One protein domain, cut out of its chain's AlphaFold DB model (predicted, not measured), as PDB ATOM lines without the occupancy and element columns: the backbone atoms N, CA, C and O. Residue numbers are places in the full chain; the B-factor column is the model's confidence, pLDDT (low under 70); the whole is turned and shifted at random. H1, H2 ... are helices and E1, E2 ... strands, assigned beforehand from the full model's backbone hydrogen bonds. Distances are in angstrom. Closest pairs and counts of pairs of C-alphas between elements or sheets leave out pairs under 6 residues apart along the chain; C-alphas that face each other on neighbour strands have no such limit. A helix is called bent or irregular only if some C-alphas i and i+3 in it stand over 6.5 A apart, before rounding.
ATOM      1  N   LEU A   3     133.451 200.338 213.437       93.50
ATOM      2  CA  LEU A   3     134.487 200.734 214.398       93.50
ATOM      3  C   LEU A   3     134.972 199.511 215.175       93.50
ATOM      4  O   LEU A   3     134.144 198.684 215.556       93.50
ATOM      5  N   GLU A   4     136.269 199.391 215.441       94.38
ATOM      6  CA  GLU A   4     136.829 198.341 216.313       94.38
ATOM      7  C   GLU A   4     136.366 196.916 215.956       94.38
ATOM      8  O   GLU A   4     135.935 196.123 216.809       94.38
ATOM      9  N   VAL A   5     136.340 196.595 214.660       93.06
ATOM     10  CA  VAL A   5     135.820 195.307 214.183       93.06
ATOM     11  C   VAL A   5     136.960 194.302 214.082       93.06
ATOM     12  O   VAL A   5     137.828 194.482 213.239       93.06
ATOM     13  N   PRO A   6     136.963 193.201 214.855       93.00
ATOM     14  CA  PRO A   6     138.011 192.199 214.735       93.00
ATOM     15  C   PRO A   6     137.934 191.479 213.384       93.00
ATOM     16  O   PRO A   6     136.917 190.882 213.031       93.00
ATOM     17  N   LEU A   7     139.045 191.501 212.655       93.75
ATOM     18  CA  LEU A   7     139.222 190.878 211.350       93.75
ATOM     19  C   LEU A   7     140.175 189.693 211.472       93.75
ATOM     20  O   LEU A   7     141.314 189.841 211.913       93.75
ATOM     21  N   SER A   8     139.727 188.507 211.061       91.25
ATOM     22  CA  SER A   8     140.572 187.309 211.067       91.25
ATOM     23  C   SER A   8     141.642 187.381 209.972       91.25
ATOM     24  O   SER A   8     141.346 187.595 208.793       91.25
ATOM     25  N   THR A   9     142.895 187.128 210.343       88.31
ATOM     26  CA  THR A   9     144.039 187.053 209.420       88.31
ATOM     27  C   THR A   9     144.465 185.611 209.129       88.31
ATOM     28  O   THR A   9     145.238 185.373 208.208       88.31
ATOM     29  N   GLY A  10     143.879 184.616 209.803       82.19
ATOM     30  CA  GLY A  10     144.158 183.191 209.612       82.19
ATOM     31  C   GLY A  10     143.764 182.366 210.838       82.19
ATOM     32  O   GLY A  10     142.965 182.821 211.657       82.19
ATOM     33  N   ALA A  11     144.332 181.161 210.980       67.06
ATOM     34  CA  ALA A  11     144.084 180.284 212.124       67.06
ATOM     35  C   ALA A  11     144.600 180.933 213.426       67.06
ATOM     36  O   ALA A  11     145.786 180.866 213.735       67.06
ATOM     37  N   ASN A  12     143.685 181.569 214.164       75.25
ATOM     38  CA  ASN A  12     143.848 182.214 215.477       75.25
ATOM     39  C   ASN A  12     144.535 183.585 215.533       75.25
ATOM     40  O   ASN A  12     144.777 184.078 216.631       75.25
ATOM     41  N   ASN A  13     144.769 184.243 214.399       86.69
ATOM     42  CA  ASN A  13     145.231 185.631 214.402       86.69
ATOM     43  C   ASN A  13     144.127 186.582 213.938       86.69
ATOM     44  O   ASN A  13     143.332 186.265 213.047       86.69
ATOM     45  N   SER A  14     144.106 187.767 214.542       92.00
ATOM     46  CA  SER A  14     143.228 188.863 214.154       92.00
ATOM     47  C   SER A  14     143.938 190.206 214.240       92.00
ATOM     48  O   SER A  14     144.937 190.354 214.946       92.00
ATOM     49  N   VAL A  15     143.388 191.179 213.528       94.88
ATOM     50  CA  VAL A  15     143.674 192.609 213.681       94.88
ATOM     51  C   VAL A  15     142.366 193.336 213.946       94.88
ATOM     52  O   VAL A  15     141.306 192.854 213.546       94.88
ATOM     53  N   VAL A  16     142.430 194.463 214.641       95.94
ATOM     54  CA  VAL A  16     141.265 195.296 214.929       95.94
ATOM     55  C   VAL A  16     141.576 196.688 214.388       95.94
ATOM     56  O   VAL A  16     142.364 197.381 215.014       95.94
ATOM     57  N   PRO A  17     141.065 197.062 213.203       95.94
ATOM     58  CA  PRO A  17     141.114 198.444 212.749       95.94
ATOM     59  C   PRO A  17     140.184 199.320 213.578       95.94
ATOM     60  O   PRO A  17     139.034 198.939 213.836       95.94
ATOM     61  N   ASP A  18     140.654 200.528 213.877       95.00
ATOM     62  CA  ASP A  18     139.876 201.551 214.576       95.00
ATOM     63  C   ASP A  18     138.618 201.896 213.776       95.00
ATOM     64  O   ASP A  18     137.513 201.975 214.318       95.00
ATOM     65  N   VAL A  19     138.768 202.050 212.451       94.88
ATOM     66  CA  VAL A  19     137.664 202.369 211.538       94.88
ATOM     67  C   VAL A  19     137.747 201.545 210.259       94.88
ATOM     68  O   VAL A  19     138.786 201.441 209.620       94.88
ATOM     69  N   VAL A  20     136.606 201.018 209.823       95.75
ATOM     70  CA  VAL A  20     136.412 200.471 208.479       95.75
ATOM     71  C   VAL A  20     135.487 201.398 207.703       95.75
ATOM     72  O   VAL A  20     134.310 201.563 208.050       95.75
ATOM     73  N   LEU A  21     136.003 201.992 206.633       93.81
ATOM     74  CA  LEU A  21     135.232 202.794 205.691       93.81
ATOM     75  C   LEU A  21     134.898 201.958 204.457       93.81
ATOM     76  O   LEU A  21     135.684 201.117 204.026       93.81
ATOM     77  N   PHE A  22     133.718 202.191 203.895       91.88
ATOM     78  CA  PHE A  22     133.260 201.505 202.695       91.88
ATOM     79  C   PHE A  22     132.703 202.529 201.714       91.88
ATOM     80  O   PHE A  22     131.906 203.386 202.097       91.88
ATOM     81  N   HIS A  23     133.168 202.446 200.472       90.38
ATOM     82  CA  HIS A  23     132.702 203.250 199.358       90.38
ATOM     83  C   HIS A  23     131.878 202.371 198.412       90.38
ATOM     84  O   HIS A  23     132.428 201.687 197.542       90.38
ATOM     85  N   ASP A  24     130.557 202.411 198.595       86.94
ATOM     86  CA  ASP A  24     129.569 201.544 197.941       86.94
ATOM     87  C   ASP A  24     129.729 201.492 196.416       86.94
ATOM     88  O   ASP A  24     129.751 200.412 195.827       86.94
ATOM     89  N   MET A  25     129.908 202.654 195.781       85.38
ATOM     90  CA  MET A  25     129.967 202.774 194.319       85.38
ATOM     91  C   MET A  25     131.186 202.084 193.700       85.38
ATOM     92  O   MET A  25     131.098 201.587 192.580       85.38
ATOM     93  N   ALA A  26     132.321 202.049 194.407       87.69
ATOM     94  CA  ALA A  26     133.540 201.392 193.922       87.69
ATOM     95  C   ALA A  26     133.765 200.007 194.545       87.69
ATOM     96  O   ALA A  26     134.775 199.370 194.252       87.69
ATOM     97  N   ALA A  27     132.874 199.566 195.442       90.75
ATOM     98  CA  ALA A  27     133.099 198.420 196.320       90.75
ATOM     99  C   ALA A  27     134.500 198.456 196.974       90.75
ATOM    100  O   ALA A  27     135.202 197.446 197.039       90.75
ATOM    101  N   HIS A  28     134.930 199.644 197.412       92.69
ATOM    102  CA  HIS A  28     136.272 199.867 197.945       92.69
ATOM    103  C   HIS A  28     136.233 200.025 199.465       92.69
ATOM    104  O   HIS A  28     135.431 200.793 199.999       92.69
ATOM    105  N   ILE A  29     137.087 199.278 200.156       94.75
ATOM    106  CA  ILE A  29     137.170 199.217 201.614       94.75
ATOM    107  C   ILE A  29     138.471 199.878 202.060       94.75
ATOM    108  O   ILE A  29     139.539 199.545 201.555       94.75
ATOM    109  N   VAL A  30     138.396 200.753 203.057       96.12
ATOM    110  CA  VAL A  30     139.586 201.326 203.694       96.12
ATOM    111  C   VAL A  30     139.618 200.882 205.149       96.12
ATOM    112  O   VAL A  30     138.679 201.152 205.903       96.12
ATOM    113  N   LEU A  31     140.680 200.174 205.528       97.56
ATOM    114  CA  LEU A  31     140.976 199.836 206.918       97.56
ATOM    115  C   LEU A  31     141.838 200.948 207.502       97.56
ATOM    116  O   LEU A  31     142.985 201.100 207.095       97.56
ATOM    117  N   CYS A  32     141.290 201.731 208.417       97.06
ATOM    118  CA  CYS A  32     141.981 202.855 209.024       97.06
ATOM    119  C   CYS A  32     142.580 202.450 210.373       97.06
ATOM    120  O   CYS A  32     141.866 201.938 211.236       97.06
ATOM    121  N   GLU A  33     143.860 202.755 210.548       96.81
ATOM    122  CA  GLU A  33     144.599 202.630 211.802       96.81
ATOM    123  C   GLU A  33     145.150 204.008 212.183       96.81
ATOM    124  O   GLU A  33     145.957 204.586 211.453       96.81
ATOM    125  N   ALA A  34     144.725 204.550 213.316       94.81
ATOM    126  CA  ALA A  34     145.157 205.832 213.837       94.81
ATOM    127  C   ALA A  34     146.249 205.649 214.898       94.81
ATOM    128  O   ALA A  34     146.167 204.805 215.786       94.81
ATOM    129  N   LYS A  35     147.296 206.476 214.833       94.06
ATOM    130  CA  LYS A  35     148.385 206.497 215.811       94.06
ATOM    131  C   LYS A  35     148.539 207.892 216.402       94.06
ATOM    132  O   LYS A  35     148.805 208.864 215.697       94.06
ATOM    133  N   SER A  36     148.416 207.969 217.724       90.75
ATOM    134  CA  SER A  36     148.705 209.181 218.497       90.75
ATOM    135  C   SER A  36     150.204 209.389 218.721       90.75
ATOM    136  O   SER A  36     150.637 210.518 218.902       90.75
ATOM    137  N   GLY A  37     151.000 208.315 218.696       93.62
ATOM    138  CA  GLY A  37     152.450 208.350 218.874       93.62
ATOM    139  C   GLY A  37     153.224 208.028 217.596       93.62
ATOM    140  O   GLY A  37     152.665 207.661 216.568       93.62
ATOM    141  N   ALA A  38     154.550 208.105 217.683       92.56
ATOM    142  CA  ALA A  38     155.440 207.924 216.536       92.56
ATOM    143  C   ALA A  38     155.821 206.466 216.220       92.56
ATOM    144  O   ALA A  38     156.745 206.228 215.445       92.56
ATOM    145  N   ASN A  39     155.172 205.485 216.851       92.25
ATOM    146  CA  ASN A  39     155.532 204.074 216.722       92.25
ATOM    147  C   ASN A  39     154.422 203.289 216.020       92.25
ATOM    148  O   ASN A  39     153.246 203.422 216.356       92.25
ATOM    149  N   VAL A  40     154.823 202.415 215.099       94.25
ATOM    150  CA  VAL A  40     153.955 201.397 214.501       94.25
ATOM    151  C   VAL A  40     154.282 200.048 215.129       94.25
ATOM    152  O   VAL A  40     155.449 199.662 215.212       94.25
ATOM    153  N   GLU A  41     153.259 199.305 215.549       93.81
ATOM    154  CA  GLU A  41     153.434 197.915 215.958       93.81
ATOM    155  C   GLU A  41     153.671 197.049 214.712       93.81
ATOM    156  O   GLU A  41     152.755 196.760 213.943       93.81
ATOM    157  N   VAL A  42     154.928 196.655 214.492       92.94
ATOM    158  CA  VAL A  42     155.379 195.966 213.268       92.94
ATOM    159  C   VAL A  42     154.589 194.684 212.994       92.94
ATOM    160  O   VAL A  42     154.200 194.423 211.857       92.94
ATOM    161  N   GLU A  43     154.322 193.890 214.032       92.31
ATOM    162  CA  GLU A  43     153.571 192.640 213.894       92.31
ATOM    163  C   GLU A  43     152.101 192.888 213.532       92.31
ATOM    164  O   GLU A  43     151.555 192.192 212.676       92.31
ATOM    165  N   GLN A  44     151.468 193.913 214.113       93.44
ATOM    166  CA  GLN A  44     150.114 194.338 213.742       93.44
ATOM    167  C   GLN A  44     150.076 194.799 212.276       93.44
ATOM    168  O   GLN A  44     149.242 194.328 211.502       93.44
ATOM    169  N   ALA A  45     151.031 195.644 211.870       94.62
ATOM    170  CA  ALA A  45     151.144 196.154 210.507       94.62
ATOM    171  C   ALA A  45     151.289 195.019 209.482       94.62
ATOM    172  O   ALA A  45     150.585 194.987 208.479       94.62
ATOM    173  N   ARG A  46     152.137 194.022 209.750       94.44
ATOM    174  CA  ARG A  46     152.287 192.856 208.862       94.44
ATOM    175  C   ARG A  46     151.015 192.023 208.762       94.44
ATOM    176  O   ARG A  46     150.676 191.546 207.679       94.44
ATOM    177  N   ARG A  47     150.292 191.850 209.871       94.44
ATOM    178  CA  ARG A  47     149.042 191.077 209.890       94.44
ATOM    179  C   ARG A  47     147.952 191.711 209.029       94.44
ATOM    180  O   ARG A  47     147.171 190.960 208.444       94.44
ATOM    181  N   TYR A  48     147.921 193.036 208.886       95.44
ATOM    182  CA  TYR A  48     147.002 193.698 207.955       95.44
ATOM    183  C   TYR A  48     147.157 193.195 206.514       95.44
ATOM    184  O   TYR A  48     146.159 193.039 205.812       95.44
ATOM    185  N   GLY A  49     148.371 192.831 206.089       91.44
ATOM    186  CA  GLY A  49     148.634 192.284 204.753       91.44
ATOM    187  C   GLY A  49     148.006 190.910 204.499       91.44
ATOM    188  O   GLY A  49     147.872 190.504 203.349       91.44
ATOM    189  N   ALA A  50     147.593 190.201 205.554       92.62
ATOM    190  CA  ALA A  50     146.898 188.917 205.466       92.62
ATOM    191  C   ALA A  50     145.361 189.049 205.515       92.62
ATOM    192  O   ALA A  50     144.648 188.044 205.422       92.62
ATOM    193  N   VAL A  51     144.829 190.265 205.683       94.94
ATOM    194  CA  VAL A  51     143.386 190.521 205.602       94.94
ATOM    195  C   VAL A  51     142.953 190.502 204.135       94.94
ATOM    196  O   VAL A  51     143.637 191.021 203.259       94.94
ATOM    197  N   THR A  52     141.791 189.909 203.865       93.62
ATOM    198  CA  THR A  52     141.183 189.888 202.528       93.62
ATOM    199  C   THR A  52     139.884 190.694 202.532       93.62
ATOM    200  O   THR A  52     139.180 190.676 203.548       93.62
ATOM    201  N   PRO A  53     139.529 191.374 201.425       93.38
ATOM    202  CA  PRO A  53     138.290 192.148 201.335       93.38
ATOM    203  C   PRO A  53     137.044 191.334 201.715       93.38
ATOM    204  O   PRO A  53     136.163 191.826 202.418       93.38
ATOM    205  N   GLU A  54     136.988 190.060 201.321       90.56
ATOM    206  CA  GLU A  54     135.865 189.160 201.591       90.56
ATOM    207  C   GLU A  54     135.656 188.935 203.094       90.56
ATOM    208  O   GLU A  54     134.521 188.934 203.575       90.56
ATOM    209  N   ARG A  55     136.748 188.804 203.859       91.19
ATOM    210  CA  ARG A  55     136.675 188.682 205.321       91.19
ATOM    211  C   ARG A  55     136.168 189.962 205.970       91.19
ATOM    212  O   ARG A  55     135.432 189.882 206.950       91.19
ATOM    213  N   VAL A  56     136.528 191.126 205.431       92.44
ATOM    214  CA  VAL A  56     136.033 192.407 205.954       92.44
ATOM    215  C   VAL A  56     134.537 192.541 205.727       92.44
ATOM    216  O   VAL A  56     133.811 192.859 206.666       92.44
ATOM    217  N   VAL A  57     134.057 192.238 204.519       90.19
ATOM    218  CA  VAL A  57     132.623 192.259 204.188       90.19
ATOM    219  C   VAL A  57     131.836 191.341 205.129       90.19
ATOM    220  O   VAL A  57     130.834 191.763 205.704       90.19
ATOM    221  N   GLN A  58     132.330 190.118 205.363       88.00
ATOM    222  CA  GLN A  58     131.710 189.170 206.295       88.00
ATOM    223  C   GLN A  58     131.689 189.683 207.741       88.00
ATOM    224  O   GLN A  58     130.667 189.571 208.415       88.00
ATOM    225  N   ALA A  59     132.797 190.251 208.227       87.88
ATOM    226  CA  ALA A  59     132.913 190.713 209.611       87.88
ATOM    227  C   ALA A  59     132.109 191.993 209.894       87.88
ATOM    228  O   ALA A  59     131.612 192.180 211.004       87.88
ATOM    229  N   THR A  60     131.979 192.873 208.899       85.00
ATOM    230  CA  THR A  60     131.306 194.178 209.030       85.00
ATOM    231  C   THR A  60     129.831 194.147 208.631       85.00
ATOM    232  O   THR A  60     129.139 195.144 208.823       85.00
ATOM    233  N   ALA A  61     129.343 193.018 208.100       79.62
ATOM    234  CA  ALA A  61     127.993 192.869 207.555       79.62
ATOM    235  C   ALA A  61     127.634 193.960 206.522       79.62
ATOM    236  O   ALA A  61     126.491 194.411 206.440       79.62
ATOM    237  N   VAL A  62     128.624 194.403 205.740       76.25
ATOM    238  CA  VAL A  62     128.422 195.360 204.649       76.25
ATOM    239  C   VAL A  62     127.683 194.666 203.507       76.25
ATOM    240  O   VAL A  62     128.132 193.646 202.987       76.25
ATOM    241  N   ASN A  63     126.558 195.241 203.088       75.75
ATOM    242  CA  ASN A  63     125.851 194.783 201.900       75.75
ATOM    243  C   ASN A  63     126.551 195.337 200.658       75.75
ATOM    244  O   ASN A  63     126.606 196.550 200.471       75.75
ATOM    245  N   LEU A  64     127.068 194.454 199.802       71.94
ATOM    246  CA  LEU A  64     127.600 194.850 198.501       71.94
ATOM    247  C   LEU A  64     126.421 195.033 197.527       71.94
ATOM    248  O   LEU A  64     125.739 194.051 197.227       71.94
ATOM    249  N   PRO A  65     126.153 196.254 197.028       66.06
ATOM    250  CA  PRO A  65     124.986 196.518 196.180       66.06
ATOM    251  C   PRO A  65     125.087 195.869 194.789       66.06
ATOM    252  O   PRO A  65     124.080 195.715 194.099       66.06
ATOM    253  N   HIS A  66     126.292 195.467 194.372       68.44
ATOM    254  CA  HIS A  66     126.575 194.923 193.047       68.44
ATOM    255  C   HIS A  66     127.543 193.737 193.122       68.44
ATOM    256  O   HIS A  66     128.335 193.630 194.056       68.44
ATOM    257  N   ALA A  67     127.545 192.887 192.088       72.19
ATOM    258  CA  ALA A  67     128.497 191.783 191.909       72.19
ATOM    259  C   ALA A  67     129.912 192.270 191.510       72.19
ATOM    260  O   ALA A  67     130.576 191.674 190.663       72.19
ATOM    261  N   VAL A  68     130.359 193.390 192.079       80.56
ATOM    262  CA  VAL A  68     131.708 193.923 191.891       80.56
ATOM    263  C   VAL A  68     132.612 193.277 192.930       80.56
ATOM    264  O   VAL A  68     132.265 193.202 194.109       80.56
ATOM    265  N   LYS A  69     133.781 192.799 192.492       87.75
ATOM    266  CA  LYS A  69     134.772 192.243 193.410       87.75
ATOM    267  C   LYS A  69     135.264 193.356 194.347       87.75
ATOM    268  O   LYS A  69     135.794 194.346 193.839       87.75
ATOM    269  N   PRO A  70     135.117 193.209 195.675       91.56
ATOM    270  CA  PRO A  70     135.554 194.237 196.599       91.56
ATOM    271  C   PRO A  70     137.074 194.402 196.539       91.56
ATOM    272  O   PRO A  70     137.824 193.431 196.424       91.56
ATOM    273  N   SER A  71     137.519 195.649 196.625       92.88
ATOM    274  CA  SER A  71     138.929 196.007 196.774       92.88
ATOM    275  C   SER A  71     139.163 196.597 198.159       92.88
ATOM    276  O   SER A  71     138.220 197.030 198.822       92.88
ATOM    277  N   MET A  72     140.410 196.579 198.620       94.94
ATOM    278  CA  MET A  72     140.752 197.040 199.958       94.94
ATOM    279  C   MET A  72     142.122 197.702 199.974       94.94
ATOM    280  O   MET A  72     143.040 197.226 199.306       94.94
ATOM    281  N   GLU A  73     142.262 198.745 200.780       96.25
ATOM    282  CA  GLU A  73     143.553 199.289 201.190       96.25
ATOM    283  C   GLU A  73     143.591 199.537 202.705       96.25
ATOM    284  O   GLU A  73     142.554 199.644 203.363       96.25
ATOM    285  N   VAL A  74     144.797 199.582 203.265       97.56
ATOM    286  CA  VAL A  74     145.035 199.869 204.684       97.56
ATOM    287  C   VAL A  74     145.632 201.262 204.761       97.56
ATOM    288  O   VAL A  74     146.647 201.523 204.127       97.56
ATOM    289  N   LEU A  75     145.003 202.148 205.519       97.62
ATOM    290  CA  LEU A  75     145.374 203.543 205.668       97.62
ATOM    291  C   LEU A  75     145.830 203.801 207.098       97.62
ATOM    292  O   LEU A  75     145.069 203.601 208.041       97.62
ATOM    293  N   TYR A  76     147.047 204.310 207.252       97.94
ATOM    294  CA  TYR A  76     147.505 204.831 208.531       97.94
ATOM    295  C   TYR A  76     147.166 206.315 208.644       97.94
ATOM    296  O   TYR A  76     147.340 207.080 207.695       97.94
ATOM    297  N   LEU A  77     146.703 206.727 209.818       96.62
ATOM    298  CA  LEU A  77     146.520 208.119 210.196       96.62
ATOM    299  C   LEU A  77     147.448 208.429 211.365       96.62
ATOM    300  O   LEU A  77     147.555 207.643 212.303       96.62
ATOM    301  N   GLY A  78     148.120 209.571 211.327       96.50
ATOM    302  CA  GLY A  78     149.015 209.985 212.400       96.50
ATOM    303  C   GLY A  78     149.047 211.489 212.582       96.50
ATOM    304  O   GLY A  78     148.654 212.245 211.693       96.50
ATOM    305  N   LEU A  79     149.540 211.927 213.737       96.00
ATOM    306  CA  LEU A  79     149.835 213.339 213.954       96.00
ATOM    307  C   LEU A  79     150.970 213.794 213.028       96.00
ATOM    308  O   LEU A  79     151.930 213.055 212.799       96.00
ATOM    309  N   GLU A  80     150.872 215.019 212.510       95.50
ATOM    310  CA  GLU A  80     151.867 215.600 211.592       95.50
ATOM    311  C   GLU A  80     153.289 215.568 212.171       95.50
ATOM    312  O   GLU A  80     154.226 215.184 211.475       95.50
ATOM    313  N   GLU A  81     153.447 215.851 213.465       96.56
ATOM    314  CA  GLU A  81     154.735 215.792 214.175       96.56
ATOM    315  C   GLU A  81     155.374 214.391 214.219       96.56
ATOM    316  O   GLU A  81     156.545 214.231 214.566       96.56
ATOM    317  N   HIS A  82     154.614 213.352 213.883       97.62
ATOM    318  CA  HIS A  82     155.059 211.964 213.873       97.62
ATOM    319  C   HIS A  82     155.109 211.362 212.468       97.62
ATOM    320  O   HIS A  82     155.562 210.226 212.315       97.62
ATOM    321  N   ALA A  83     154.694 212.108 211.442       96.56
ATOM    322  CA  ALA A  83     154.503 211.606 210.087       96.56
ATOM    323  C   ALA A  83     155.761 210.940 209.504       96.56
ATOM    324  O   ALA A  83     155.689 209.820 209.001       96.56
ATOM    325  N   GLU A  84     156.924 211.588 209.616       96.25
ATOM    326  CA  GLU A  84     158.186 211.052 209.085       96.25
ATOM    327  C   GLU A  84     158.577 209.734 209.761       96.25
ATOM    328  O   GLU A  84     158.915 208.750 209.101       96.25
ATOM    329  N   ARG A  85     158.479 209.683 211.092       97.12
ATOM    330  CA  ARG A  85     158.840 208.491 211.863       97.12
ATOM    331  C   ARG A  85     157.846 207.349 211.653       97.12
ATOM    332  O   ARG A  85     158.260 206.189 211.604       97.12
ATOM    333  N   LEU A  86     156.562 207.656 211.486       97.44
ATOM    334  CA  LEU A  86     155.541 206.672 211.128       97.44
ATOM    335  C   LEU A  86     155.800 206.084 209.737       97.44
ATOM    336  O   LEU A  86     155.785 204.863 209.597       97.44
ATOM    337  N   ALA A  87     156.119 206.916 208.739       96.44
ATOM    338  CA  ALA A  87     156.479 206.453 207.398       96.44
ATOM    339  C   ALA A  87     157.697 205.510 207.431       96.44
ATOM    340  O   ALA A  87     157.627 204.394 206.918       96.44
ATOM    341  N   LEU A  88     158.770 205.894 208.138       95.69
ATOM    342  CA  LEU A  88     159.950 205.040 208.336       95.69
ATOM    343  C   LEU A  88     159.622 203.723 209.054       95.69
ATOM    344  O   LEU A  88     160.215 202.683 208.757       95.69
ATOM    345  N   SER A  89     158.685 203.747 210.003       95.81
ATOM    346  CA  SER A  89     158.265 202.550 210.737       95.81
ATOM    347  C   SER A  89     157.481 201.582 209.845       95.81
ATOM    348  O   SER A  89     157.698 200.374 209.928       95.81
ATOM    349  N   LEU A  90     156.619 202.093 208.957       96.44
ATOM    350  CA  LEU A  90     155.916 201.288 207.949       96.44
ATOM    351  C   LEU A  90     156.902 200.646 206.960       96.44
ATOM    352  O   LEU A  90     156.793 199.455 206.660       96.44
ATOM    353  N   ASP A  91     157.923 201.393 206.540       95.19
ATOM    354  CA  ASP A  91     158.987 200.887 205.663       95.19
ATOM    355  C   ASP A  91     159.789 199.778 206.328       95.19
ATOM    356  O   ASP A  91     159.995 198.710 205.753       95.19
ATOM    357  N   SER A  92     160.177 200.006 207.581       93.75
ATOM    358  CA  SER A  92     160.921 199.039 208.392       93.75
ATOM    359  C   SER A  92     160.104 197.773 208.674       93.75
ATOM    360  O   SER A  92     160.659 196.679 208.783       93.75
ATOM    361  N   ALA A  93     158.776 197.894 208.761       94.25
ATOM    362  CA  ALA A  93     157.870 196.757 208.874       94.25
ATOM    363  C   ALA A  93     157.745 195.954 207.565       94.25
ATOM    364  O   ALA A  93     157.310 194.797 207.608       94.25
ATOM    365  N   GLY A  94     158.173 196.528 206.435       95.25
ATOM    366  CA  GLY A  94     158.083 195.933 205.104       95.25
ATOM    367  C   GLY A  94     156.694 196.060 204.480       95.25
ATOM    368  O   GLY A  94     156.313 195.197 203.691       95.25
ATOM    369  N   VAL A  95     155.918 197.088 204.848       95.62
ATOM    370  CA  VAL A  95     154.547 197.297 204.355       95.62
ATOM    371  C   VAL A  95     154.409 198.608 203.579       95.62
ATOM    372  O   VAL A  95     154.944 199.646 203.956       95.62
ATOM    373  N   GLY A  96     153.655 198.563 202.480       94.38
ATOM    374  CA  GLY A  96     153.450 199.692 201.570       94.38
ATOM    375  C   GLY A  96     152.139 200.439 201.803       94.38
ATOM    376  O   GLY A  96     151.419 200.678 200.842       94.38
ATOM    377  N   TYR A  97     151.796 200.771 203.049       97.56
ATOM    378  CA  TYR A  97     150.520 201.431 203.353       97.56
ATOM    379  C   TYR A  97     150.584 202.957 203.182       97.56
ATOM    380  O   TYR A  97     151.598 203.563 203.557       97.56
ATOM    381  N   PRO A  98     149.538 203.600 202.624       97.25
ATOM    382  CA  PRO A  98     149.405 205.051 202.642       97.25
ATOM    383  C   PRO A  98     149.317 205.594 204.073       97.25
ATOM    384  O   PRO A  98     148.744 204.966 204.965       97.25
ATOM    385  N   LEU A  99     149.873 206.789 204.267       97.69
ATOM    386  CA  LEU A  99     149.870 207.528 205.524       97.69
ATOM    387  C   LEU A  99     149.251 208.908 205.308       97.69
ATOM    388  O   LEU A  99     149.726 209.688 204.481       97.69
ATOM    389  N   VAL A 100     148.223 209.224 206.088       96.81
ATOM    390  CA  VAL A 100     147.664 210.569 206.217       96.81
ATOM    391  C   VAL A 100     148.172 211.194 207.508       96.81
ATOM    392  O   VAL A 100     148.061 210.611 208.583       96.81
ATOM    393  N   ALA A 101     148.714 212.399 207.392       96.25
ATOM    394  CA  ALA A 101     149.095 213.219 208.524       96.25
ATOM    395  C   ALA A 101     148.006 214.248 208.828       96.25
ATOM    396  O   ALA A 101     147.419 214.839 207.914       96.25
ATOM    397  N   VAL A 102     147.744 214.439 210.117       94.56
ATOM    398  CA  VAL A 102     146.725 215.345 210.643       94.56
ATOM    399  C   VAL A 102     147.390 216.346 211.580       94.56
ATOM    400  O   VAL A 102     148.089 215.966 212.521       94.56
ATOM    401  N   SER A 103     147.150 217.630 211.337       93.75
ATOM    402  CA  SER A 103     147.478 218.725 212.249       93.75
ATOM    403  C   SER A 103     146.232 219.548 212.588       93.75
ATOM    404  O   SER A 103     145.113 219.235 212.179       93.75
ATOM    405  N   ASP A 104     146.429 220.623 213.343       92.62
ATOM    406  CA  ASP A 104     145.409 221.627 213.642       92.62
ATOM    407  C   ASP A 104     144.937 222.406 212.399       92.62
ATOM    408  O   ASP A 104     143.832 222.948 212.402       92.62
ATOM    409  N   LYS A 105     145.761 222.460 211.345       93.50
ATOM    410  CA  LYS A 105     145.558 223.321 210.167       93.50
ATOM    411  C   LYS A 105     145.541 222.582 208.838       93.50
ATOM    412  O   LYS A 105     145.147 223.169 207.834       93.50
ATOM    413  N   LEU A 106     146.007 221.339 208.791       93.94
ATOM    414  CA  LEU A 106     146.198 220.624 207.537       93.94
ATOM    415  C   LEU A 106     145.997 219.121 207.720       93.94
ATOM    416  O   LEU A 106     146.535 218.513 208.641       93.94
ATOM    417  N   ILE A 107     145.269 218.519 206.784       94.94
ATOM    418  CA  ILE A 107     145.233 217.068 206.589       94.94
ATOM    419  C   ILE A 107     145.878 216.773 205.246       94.94
ATOM    420  O   ILE A 107     145.417 217.278 204.223       94.94
ATOM    421  N   ARG A 108     146.928 215.956 205.211       94.81
ATOM    422  CA  ARG A 108     147.636 215.659 203.959       94.81
ATOM    423  C   ARG A 108     148.012 214.197 203.830       94.81
ATOM    424  O   ARG A 108     148.312 213.522 204.808       94.81
ATOM    425  N   LEU A 109     148.055 213.734 202.588       96.19
ATOM    426  CA  LEU A 109     148.577 212.422 202.241       96.19
ATOM    427  C   LEU A 109     150.108 212.505 202.151       96.19
ATOM    428  O   LEU A 109     150.641 213.218 201.304       96.19
ATOM    429  N   VAL A 110     150.806 211.819 203.054       95.88
ATOM    430  CA  VAL A 110     152.273 211.855 203.197       95.88
ATOM    431  C   VAL A 110     152.952 210.961 202.166       95.88
ATOM    432  O   VAL A 110     153.958 211.361 201.591       95.88
ATOM    433  N   THR A 111     152.380 209.783 201.917       94.56
ATOM    434  CA  THR A 111     152.889 208.769 200.977       94.56
ATOM    435  C   THR A 111     151.901 208.549 199.823       94.56
ATOM    436  O   THR A 111     151.287 207.481 199.702       94.56
ATOM    437  N   PRO A 112     151.661 209.570 198.973       94.31
ATOM    438  CA  PRO A 112     150.678 209.485 197.895       94.31
ATOM    439  C   PRO A 112     150.986 208.374 196.891       94.31
ATOM    440  O   PRO A 112     150.070 207.806 196.315       94.31
ATOM    441  N   GLU A 113     152.248 208.014 196.693       94.69
ATOM    442  CA  GLU A 113     152.669 206.917 195.824       94.69
ATOM    443  C   GLU A 113     152.146 205.541 196.266       94.69
ATOM    444  O   GLU A 113     152.055 204.637 195.437       94.69
ATOM    445  N   ARG A 114     151.752 205.392 197.538       95.06
ATOM    446  CA  ARG A 114     151.207 204.150 198.115       95.06
ATOM    447  C   ARG A 114     149.686 204.096 198.144       95.06
ATOM    448  O   ARG A 114     149.119 203.039 198.392       95.06
ATOM    449  N   ALA A 115     149.031 205.228 197.913       95.00
ATOM    450  CA  ALA A 115     147.582 205.336 197.955       95.00
ATOM    451  C   ALA A 115     146.933 204.855 196.655       95.00
ATOM    452  O   ALA A 115     147.443 205.108 195.552       95.00
ATOM    453  N   SER A 116     145.758 204.237 196.783       93.50
ATOM    454  CA  SER A 116     144.902 203.948 195.635       93.50
ATOM    455  C   SER A 116     144.451 205.233 194.925       93.50
ATOM    456  O   SER A 116     144.444 206.329 195.494       93.50
ATOM    457  N   GLU A 117     144.020 205.110 193.667       92.19
ATOM    458  CA  GLU A 117     143.420 206.239 192.942       92.19
ATOM    459  C   GLU A 117     142.113 206.713 193.593       92.19
ATOM    460  O   GLU A 117     141.793 207.898 193.522       92.19
ATOM    461  N   HIS A 118     141.390 205.832 194.292       90.44
ATOM    462  CA  HIS A 118     140.193 206.215 195.040       90.44
ATOM    463  C   HIS A 118     140.534 207.128 196.219       90.44
ATOM    464  O   HIS A 118     139.901 208.172 196.384       90.44
ATOM    465  N   LEU A 119     141.567 206.791 196.994       90.38
ATOM    466  CA  LEU A 119     142.005 207.617 198.117       90.38
ATOM    467  C   LEU A 119     142.600 208.950 197.645       90.38
ATOM    468  O   LEU A 119     142.276 210.002 198.198       90.38
ATOM    469  N   LYS A 120     143.405 208.929 196.576       92.38
ATOM    470  CA  LYS A 120     143.933 210.149 195.942       92.38
ATOM    471  C   LYS A 120     142.831 211.050 195.394       92.38
ATOM    472  O   LYS A 120     142.962 212.264 195.463       92.38
ATOM    473  N   ALA A 121     141.763 210.484 194.833       89.25
ATOM    474  CA  ALA A 121     140.636 211.271 194.339       89.25
ATOM    475  C   ALA A 121     139.855 211.943 195.482       89.25
ATOM    476  O   ALA A 121     139.308 213.026 195.289       89.25
ATOM    477  N   GLY A 122     139.819 211.320 196.665       85.00
ATOM    478  CA  GLY A 122     139.149 211.855 197.853       85.00
ATOM    479  C   GLY A 122     139.930 212.944 198.599       85.00
ATOM    480  O   GLY A 122     139.325 213.716 199.340       85.00
ATOM    481  N   LEU A 123     141.250 213.035 198.407       87.00
ATOM    482  CA  LEU A 123     142.117 214.011 199.075       87.00
ATOM    483  C   LEU A 123     142.780 214.946 198.052       87.00
ATOM    484  O   LEU A 123     143.532 214.483 197.194       87.00
ATOM    485  N   PRO A 124     142.583 216.276 198.142       86.38
ATOM    486  CA  PRO A 124     143.282 217.218 197.277       86.38
ATOM    487  C   PRO A 124     144.801 217.029 197.361       86.38
ATOM    488  O   PRO A 124     145.350 216.811 198.438       86.38
ATOM    489  N   ARG A 125     145.512 217.198 196.237       85.31
ATOM    490  CA  ARG A 125     146.980 217.024 196.186       85.31
ATOM    491  C   ARG A 125     147.748 217.905 197.174       85.31
ATOM    492  O   ARG A 125     148.832 217.531 197.601       85.31
ATOM    493  N   ARG A 126     147.209 219.082 197.503       88.06
ATOM    494  CA  ARG A 126     147.799 220.014 198.477       88.06
ATOM    495  C   ARG A 126     147.427 219.690 199.931       88.06
ATOM    496  O   ARG A 126     147.933 220.344 200.831       88.06
ATOM    497  N   GLY A 127     146.571 218.695 200.154       91.69
ATOM    498  CA  GLY A 127     145.905 218.462 201.427       91.69
ATOM    499  C   GLY A 127     144.631 219.293 201.584       91.69
ATOM    500  O   GLY A 127     144.236 220.053 200.698       91.69
ATOM    501  N   VAL A 128     143.971 219.099 202.718       92.38
ATOM    502  CA  VAL A 128     142.779 219.824 203.151       92.38
ATOM    503  C   VAL A 128     143.202 220.817 204.220       92.38
ATOM    504  O   VAL A 128     143.556 220.416 205.330       92.38
ATOM    505  N   GLU A 129     143.187 222.102 203.878       93.88
ATOM    506  CA  GLU A 129     143.385 223.177 204.848       93.88
ATOM    507  C   GLU A 129     142.176 223.257 205.783       93.88
ATOM    508  O   GLU A 129     141.021 223.201 205.353       93.88
ATOM    509  N   LEU A 130     142.454 223.379 207.074       91.69
ATOM    510  CA  LEU A 130     141.455 223.428 208.122       91.69
ATOM    511  C   LEU A 130     141.361 224.846 208.680       91.69
ATOM    512  O   LEU A 130     142.361 225.456 209.053       91.69
TER     513      LEU A 130
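Overview. This is residues 3 to 130 of the 283 residues of an uncharacterized protein of Streptomyces sp. SID486 (UniProt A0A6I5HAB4). A twisted sheet of five strands, curled like part of a barrel, has H2 and H3 over one face, and a small hairpin of E1 and E2 packs on H1 and, through E1, on H2. The end of H3, residues 89 to 93, packs on H1, and H4 only grazes the sheet. The sheet runs E3 E4 E5 E6 E7 and is mixed. The printed part has 128 residues with four named helices and seven named strands, in the order E1 E2 E3 E4 H1 H2 E5 H3 E6 E7 H4, class mixed. It is compact, with a radius of gyration of the C-alphas of 14.5 A and spans of 38 by 32 by 23 A.

Arrangement. E1, residues 7 to 10, and E2, residues 13 to 15, form an antiparallel hairpin, with N 7 and O 15 within hydrogen-bond range at 2.8 A. E3, residues 19 to 23, an edge strand, forms an antiparallel hairpin with E4, residues 28 to 35; N 21 and O 30 are 2.9 A apart. H1, residues 42 to 48, only grazes their sheet with residues 45 to 48; the closest C-alphas of E2 and H1 are those of Val 15 and Gln 44, 6.7 A. H2, residues 53 to 60, is on the sheet at a height of 9.6 A and runs across the strands, at 66 degrees to E3 on the local plane. The closest C-alphas of E1 and H2 are those of Leu 7 and Val 56, 6.5 A. E5, residues 71 to 79, is parallel to E4, with N 31 and O 73 at 2.9 A. H3, residues 80 to 93, is on the sheet over E5, at a height of 8.2 A; H2 and H3 on one face make two layers, helices on a sheet. H1 and H3 touch through residues 89 to 93 of H3 alone, about perpendicular at 80 degrees; the closest C-alphas are those of Val 42 and Ala 93, 5.1 A. E6, residues 99 to 102, is parallel to E5, with N 100 and O 76 at 2.8 A. E4, H1, H2, E5 and E5, H3, E6 are strand-helix-strand units, parallel neighbour strands with helices between, both crossovers right-handed. E7, residues 106 to 109, forms an antiparallel hairpin with E6; N 101 and O 108 are 2.8 A apart. H4, residues 117 to 122, only grazes the sheet with residues 118 to 120. In H1, H2 and H4 every O i to N i+4 pair is within hydrogen-bond range; in H3, 8 of 10.

Along the chain. E1 begins at C-alpha 7, (139.222, 190.878, 211.350). E4 measures 22.6 A, E5 26.7 A and H3 20.0 A from first to last C-alpha. H3 is irregular: C-alphas 81 and 84 are 7.8 A apart. H4 ends at C-alpha 122, (139.149, 211.855, 197.853).

Size, cuts and confidence. The C-alphas farthest apart, those of Ala 11 and Glu 129, are 43.5 A apart. The printed part has no cut and no long link. Its mean pLDDT is 91.8; residues 11 and 65 to 66 are under 70.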